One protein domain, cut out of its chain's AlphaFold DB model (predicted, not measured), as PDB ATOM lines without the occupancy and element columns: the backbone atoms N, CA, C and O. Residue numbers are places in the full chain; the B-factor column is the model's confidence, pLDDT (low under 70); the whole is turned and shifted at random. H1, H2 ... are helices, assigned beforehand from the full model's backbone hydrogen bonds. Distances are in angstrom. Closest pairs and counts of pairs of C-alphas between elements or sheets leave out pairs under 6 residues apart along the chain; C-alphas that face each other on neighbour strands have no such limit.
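What this domain is: This is residues 4 to 51 of the 57 residues of an uncharacterized protein of Streptomyces wuyuanensis (UniProt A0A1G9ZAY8). Two long helices, H2 and H1, lie side by side as a helical hairpin, and after H2 the chain folds back so that the short helix H3 sits over one side of the pair, near its middle. The printed part has 48 residues with three named helices, H1, H2 and H3 in chain order, and no named strand; the class is all helix. It is compact, with a radius of gyration of the C-alphas of 10.2 A, yet elongated, spanning 32 by 17 by 16 A.

Where its parts are: Find C-alpha 22 at (6.352, -7.650, -17.210); from there H2, residues 22 to 38, runs 24.4 A. H1, residues 4 to 18, begins at C-alpha 4, (-11.226, -21.369, -11.565), and runs 20.8 A. H3, residues 46 to 49, ends at C-alpha 49, (-1.246, -21.075, -24.205).

How they stand to each other: Look at Tyr 13 and Ala 25, whose C-alphas, 5.0 A apart, are the closest where H1 and H2 touch. This hairpin has a shallow tilt of 21 degrees, opposite ways. H3 only just touches H2, with 3 pairs of C-alphas within 8 A, and H2 touches H3 with residues 29 to 33 alone; the closest C-alphas, of Val 29 and Ile 48, are 6.5 A apart. H1 and H3 are close but not clearly touching, the C-alphas of Leu 10 and Ile 48 being closest at 6.9 A. In H1 and H2 every O i to N i+4 pair is within hydrogen-bond range; H3 is too short for such a pair, and its one O i to N i+3 pair is not within range.

The domain as a whole: The C-alphas of Gly 20 and Asp 41 are the two farthest apart, 32.2 A. The printed part has no cut; the link from H1 to H2 is tight and that from H2 to H3 short. Mean pLDDT of the printed part is 86.2, and no printed residue is under 70.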
ATOM      1  N   GLN A   4     -11.507 -22.523 -12.406       83.38
ATOM      2  CA  GLN A   4     -11.226 -21.369 -11.565       83.38
ATOM      3  C   GLN A   4      -9.737 -21.012 -11.497       83.38
ATOM      4  O   GLN A   4      -9.395 -19.837 -11.578       83.38
ATOM      5  N   THR A   5      -8.845 -22.000 -11.423       82.75
ATOM      6  CA  THR A   5      -7.395 -21.744 -11.398       82.75
ATOM      7  C   THR A   5      -6.899 -21.273 -12.773       82.75
ATOM      8  O   THR A   5      -6.072 -20.372 -12.852       82.75
ATOM      9  N   ARG A   6      -7.473 -21.792 -13.877       82.19
ATOM     10  CA  ARG A   6      -7.158 -21.328 -15.250       82.19
ATOM     11  C   ARG A   6      -7.517 -19.854 -15.416       82.19
ATOM     12  O   ARG A   6      -6.761 -19.078 -15.996       82.19
ATOM     13  N   ILE A   7      -8.679 -19.476 -14.887       85.38
ATOM     14  CA  ILE A   7      -9.160 -18.094 -14.878       85.38
ATOM     15  C   ILE A   7      -8.282 -17.213 -13.980       85.38
ATOM     16  O   ILE A   7      -8.004 -16.075 -14.352       85.38
ATOM     17  N   ALA A   8      -7.821 -17.723 -12.834       90.00
ATOM     18  CA  ALA A   8      -6.940 -16.986 -11.932       90.00
ATOM     19  C   ALA A   8      -5.623 -16.603 -12.623       90.00
ATOM     20  O   ALA A   8      -5.320 -15.414 -12.703       90.00
ATOM     21  N   TYR A   9      -4.924 -17.566 -13.237       90.06
ATOM     22  CA  TYR A   9      -3.696 -17.292 -13.994       90.06
ATOM     23  C   TYR A   9      -3.906 -16.244 -15.094       90.06
ATOM     24  O   TYR A   9      -3.117 -15.309 -15.227       90.06
ATOM     25  N   LEU A  10      -5.009 -16.340 -15.846       89.75
ATOM     26  CA  LEU A  10      -5.336 -15.364 -16.887       89.75
ATOM     27  C   LEU A  10      -5.569 -13.957 -16.325       89.75
ATOM     28  O   LEU A  10      -5.088 -12.969 -16.887       89.75
ATOM     29  N   ASN A  11      -6.307 -13.852 -15.222       93.31
ATOM     30  CA  ASN A  11      -6.602 -12.571 -14.591       93.31
ATOM     31  C   ASN A  11      -5.344 -11.926 -14.008       93.31
ATOM     32  O   ASN A  11      -5.141 -10.723 -14.177       93.31
ATOM     33  N   GLU A  12      -4.483 -12.710 -13.363       94.31
ATOM     34  CA  GLU A  12      -3.230 -12.217 -12.799       94.31
ATOM     35  C   GLU A  12      -2.257 -11.760 -13.886       94.31
ATOM     36  O   GLU A  12      -1.704 -10.662 -13.781       94.31
ATOM     37  N   TYR A  13      -2.112 -12.536 -14.965       93.44
ATOM     38  CA  TYR A  13      -1.299 -12.157 -16.120       93.44
ATOM     39  C   TYR A  13      -1.766 -10.822 -16.717       93.44
ATOM     40  O   TYR A  13      -0.968  -9.901 -16.909       93.44
ATOM     41  N   ARG A  14      -3.077 -10.672 -16.951       93.56
ATOM     42  CA  ARG A  14      -3.661  -9.424 -17.470       93.56
ATOM     43  C   ARG A  14      -3.446  -8.250 -16.517       93.56
ATOM     44  O   ARG A  14      -3.118  -7.155 -16.970       93.56
ATOM     45  N   ALA A  15      -3.593  -8.468 -15.212       96.81
ATOM     46  CA  ALA A  15      -3.373  -7.433 -14.207       96.81
ATOM     47  C   ALA A  15      -1.904  -6.983 -14.150       96.81
ATOM     48  O   ALA A  15      -1.641  -5.784 -14.063       96.81
ATOM     49  N   ALA A  16      -0.954  -7.918 -14.236       95.38
ATOM     50  CA  ALA A  16       0.473  -7.616 -14.304       95.38
ATOM     51  C   ALA A  16       0.810  -6.824 -15.579       95.38
ATOM     52  O   ALA A  16       1.412  -5.751 -15.509       95.38
ATOM     53  N   ARG A  17       0.296  -7.261 -16.738       93.94
ATOM     54  CA  ARG A  17       0.464  -6.538 -18.009       93.94
ATOM     55  C   ARG A  17      -0.117  -5.130 -17.994       93.94
ATOM     56  O   ARG A  17       0.527  -4.220 -18.506       93.94
ATOM     57  N   ALA A  18      -1.299  -4.940 -17.412       96.19
ATOM     58  CA  ALA A  18      -1.930  -3.625 -17.307       96.19
ATOM     59  C   ALA A  18      -1.120  -2.649 -16.436       96.19
ATOM     60  O   ALA A  18      -1.168  -1.443 -16.658       96.19
ATOM     61  N   LYS A  19      -0.355  -3.169 -15.469       96.81
ATOM     62  CA  LYS A  19       0.549  -2.387 -14.613       96.81
ATOM     63  C   LYS A  19       1.929  -2.148 -15.233       96.81
ATOM     64  O   LYS A  19       2.716  -1.409 -14.652       96.81
ATOM     65  N   GLY A  20       2.232  -2.770 -16.375       96.25
ATOM     66  CA  GLY A  20       3.583  -2.786 -16.946       96.25
ATOM     67  C   GLY A  20       4.573  -3.654 -16.161       96.25
ATOM     68  O   GLY A  20       5.776  -3.550 -16.372       96.25
ATOM     69  N   ASP A  21       4.079  -4.511 -15.264       97.50
ATOM     70  CA  ASP A  21       4.883  -5.437 -14.467       97.50
ATOM     71  C   ASP A  21       5.155  -6.706 -15.289       97.50
ATOM     72  O   ASP A  21       4.494  -7.740 -15.147       97.50
ATOM     73  N   TYR A  22       6.062  -6.578 -16.259       93.00
ATOM     74  CA  TYR A  22       6.352  -7.650 -17.210       93.00
ATOM     75  C   TYR A  22       7.104  -8.817 -16.573       93.00
ATOM     76  O   TYR A  22       6.845  -9.952 -16.959       93.00
ATOM     77  N   ASP A  23       7.949  -8.563 -15.573       96.56
ATOM     78  CA  ASP A  23       8.646  -9.623 -14.835       96.56
ATOM     79  C   ASP A  23       7.634 -10.538 -14.144       96.56
ATOM     80  O   ASP A  23       7.673 -11.763 -14.297       96.56
ATOM     81  N   ARG A  24       6.642  -9.946 -13.468       93.94
ATOM     82  CA  ARG A  24       5.548 -10.713 -12.875       93.94
ATOM     83  C   ARG A  24       4.693 -11.406 -13.929       93.94
ATOM     84  O   ARG A  24       4.311 -12.555 -13.731       93.94
ATOM     85  N   ALA A  25       4.381 -10.735 -15.038       93.31
ATOM     86  CA  ALA A  25       3.600 -11.338 -16.115       93.31
ATOM     87  C   ALA A  25       4.300 -12.581 -16.694       93.31
ATOM     88  O   ALA A  25       3.636 -13.582 -16.945       93.31
ATOM     89  N   ILE A  26       5.624 -12.530 -16.860       92.38
ATOM     90  CA  ILE A  26       6.446 -13.650 -17.326       92.38
ATOM     91  C   ILE A  26       6.468 -14.780 -16.292       92.38
ATOM     92  O   ILE A  26       6.243 -15.927 -16.664       92.38
ATOM     93  N   SER A  27       6.658 -14.472 -15.003       94.19
ATOM     94  CA  SER A  27       6.605 -15.482 -13.932       94.19
ATOM     95  C   SER A  27       5.274 -16.239 -13.929       94.19
ATOM     96  O   SER A  27       5.265 -17.460 -13.900       94.19
ATOM     97  N   ILE A  28       4.153 -15.521 -14.053       93.62
ATOM     98  CA  ILE A  28       2.811 -16.122 -14.109       93.62
ATOM     99  C   ILE A  28       2.660 -17.052 -15.318       93.62
ATOM    100  O   ILE A  28       2.003 -18.086 -15.227       93.62
ATOM    101  N   VAL A  29       3.238 -16.679 -16.463       90.31
ATOM    102  CA  VAL A  29       3.211 -17.518 -17.666       90.31
ATOM    103  C   VAL A  29       4.008 -18.803 -17.442       90.31
ATOM    104  O   VAL A  29       3.504 -19.866 -17.795       90.31
ATOM    105  N   PHE A  30       5.185 -18.733 -16.813       90.94
ATOM    106  CA  PHE A  30       5.962 -19.927 -16.468       90.94
ATOM    107  C   PHE A  30       5.214 -20.843 -15.497       90.94
ATOM    108  O   PHE A  30       5.054 -22.022 -15.800       90.94
ATOM    109  N   ASP A  31       4.664 -20.301 -14.409       89.94
ATOM    110  CA  ASP A  31       3.893 -21.084 -13.434       89.94
ATOM    111  C   ASP A  31       2.680 -21.767 -14.092       89.94
ATOM    112  O   ASP A  31       2.373 -22.936 -13.838       89.94
ATOM    113  N   ALA A  32       1.991 -21.047 -14.984       87.38
ATOM    114  CA  ALA A  32       0.873 -21.595 -15.737       87.38
ATOM    115  C   ALA A  32       1.324 -22.738 -16.662       87.38
ATOM    116  O   ALA A  32       0.632 -23.753 -16.750       87.38
ATOM    117  N   MET A  33       2.469 -22.587 -17.336       83.75
ATOM    118  CA  MET A  33       3.034 -23.595 -18.237       83.75
ATOM    119  C   MET A  33       3.478 -24.862 -17.500       83.75
ATOM    120  O   MET A  33       3.111 -25.953 -17.930       83.75
ATOM    121  N   GLU A  34       4.196 -24.734 -16.382       85.00
ATOM    122  CA  GLU A  34       4.583 -25.881 -15.545       85.00
ATOM    123  C   GLU A  34       3.346 -26.658 -15.073       85.00
ATOM    124  O   GLU A  34       3.314 -27.891 -15.069       85.00
ATOM    125  N   HIS A  35       2.275 -25.938 -14.733       79.69
ATOM    126  CA  HIS A  35       1.020 -26.568 -14.358       79.69
ATOM    127  C   HIS A  35       0.339 -27.286 -15.544       79.69
ATOM    128  O   HIS A  35      -0.238 -28.360 -15.341       79.69
ATOM    129  N   ASP A  36       0.354 -26.710 -16.751       80.19
ATOM    130  CA  ASP A  36      -0.193 -27.325 -17.978       80.19
ATOM    131  C   ASP A  36       0.512 -28.647 -18.291       80.19
ATOM    132  O   ASP A  36      -0.140 -29.668 -18.507       80.19
ATOM    133  N   GLU A  37       1.846 -28.646 -18.231       79.69
ATOM    134  CA  GLU A  37       2.678 -29.829 -18.462       79.69
ATOM    135  C   GLU A  37       2.378 -30.940 -17.448       79.69
ATOM    136  O   GLU A  37       2.244 -32.108 -17.815       79.69
ATOM    137  N   ALA A  38       2.183 -30.577 -16.178       80.50
ATOM    138  CA  ALA A  38       1.808 -31.525 -15.135       80.50
ATOM    139  C   ALA A  38       0.359 -32.048 -15.259       80.50
ATOM    140  O   ALA A  38       0.001 -33.011 -14.580       80.50
ATOM    141  N   ASN A  39      -0.496 -31.417 -16.079       76.00
ATOM    142  CA  ASN A  39      -1.931 -31.716 -16.176       76.00
ATOM    143  C   ASN A  39      -2.441 -31.665 -17.637       76.00
ATOM    144  O   ASN A  39      -3.292 -30.832 -17.965       76.00
ATOM    145  N   PRO A  40      -1.982 -32.574 -18.514       72.50
ATOM    146  CA  PRO A  40      -2.226 -32.503 -19.961       72.50
ATOM    147  C   PRO A  40      -3.703 -32.636 -20.372       72.50
ATOM    148  O   PRO A  40      -4.092 -32.154 -21.437       72.50
ATOM    149  N   ASP A  41      -4.545 -33.240 -19.531       77.88
ATOM    150  CA  ASP A  41      -5.990 -33.380 -19.773       77.88
ATOM    151  C   ASP A  41      -6.769 -32.069 -19.551       77.88
ATOM    152  O   ASP A  41      -7.983 -31.996 -19.758       77.88
ATOM    153  N   GLU A  42      -6.086 -31.016 -19.100       72.12
ATOM    154  CA  GLU A  42      -6.700 -29.818 -18.541       72.12
ATOM    155  C   GLU A  42      -6.066 -28.509 -19.047       72.12
ATOM    156  O   GLU A  42      -5.663 -27.663 -18.236       72.12
ATOM    157  N   PRO A  43      -6.065 -28.288 -20.374       71.94
ATOM    158  CA  PRO A  43      -5.221 -27.297 -21.030       71.94
ATOM    159  C   PRO A  43      -5.511 -25.855 -20.599       71.94
ATOM    160  O   PRO A  43      -6.669 -25.475 -20.384       71.94
ATOM    161  N   LEU A  44      -4.469 -25.023 -20.545       78.25
ATOM    162  CA  LEU A  44      -4.566 -23.579 -20.297       78.25
ATOM    163  C   LEU A  44      -5.488 -22.838 -21.278       78.25
ATOM    164  O   LEU A  44      -5.763 -23.268 -22.401       78.25
ATOM    165  N   MET A  45      -5.905 -21.638 -20.861       78.50
ATOM    166  CA  MET A  45      -6.665 -20.726 -21.715       78.50
ATOM    167  C   MET A  45      -5.824 -20.267 -22.923       78.50
ATOM    168  O   MET A  45      -4.625 -20.018 -22.760       78.50
ATOM    169  N   PRO A  46      -6.439 -20.067 -24.110       77.00
ATOM    170  CA  PRO A  46      -5.723 -19.795 -25.362       77.00
ATOM    171  C   PRO A  46      -4.752 -18.615 -25.316       77.00
ATOM    172  O   PRO A  46      -3.745 -18.624 -26.005       77.00
ATOM    173  N   GLU A  47      -5.042 -17.601 -24.505       77.75
ATOM    174  CA  GLU A  47      -4.238 -16.378 -24.426       77.75
ATOM    175  C   GLU A  47      -2.884 -16.594 -23.740       77.75
ATOM    176  O   GLU A  47      -1.891 -16.023 -24.177       77.75
ATOM    177  N   ILE A  48      -2.825 -17.449 -22.713       79.56
ATOM    178  CA  ILE A  48      -1.550 -17.856 -22.101       79.56
ATOM    179  C   ILE A  48      -0.924 -18.977 -22.936       79.56
ATOM    180  O   ILE A  48       0.265 -18.933 -23.236       79.56
ATOM    181  N   ARG A  49      -1.729 -19.946 -23.394       74.88
ATOM    182  CA  ARG A  49      -1.246 -21.075 -24.205       74.88
ATOM    183  C   ARG A  49      -0.605 -20.630 -25.525       74.88
ATOM    184  O   ARG A  49       0.381 -21.214 -25.958       74.88
ATOM    185  N   GLY A  50      -1.133 -19.579 -26.147       74.31
ATOM    186  CA  GLY A  50      -0.621 -19.014 -27.396       74.31
ATOM    187  C   GLY A  50       0.754 -18.353 -27.269       74.31
ATOM    188  O   GLY A  50       1.408 -18.153 -28.284       74.31
ATOM    189  N   LEU A  51       1.220 -18.059 -26.048       71.00
ATOM    190  CA  LEU A  51       2.599 -17.619 -25.796       71.00
ATOM    191  C   LEU A  51       3.599 -18.784 -25.843       71.00
ATOM    192  O   LEU A  51       4.792 -18.557 -26.013       71.00
TER     193      LEU A  51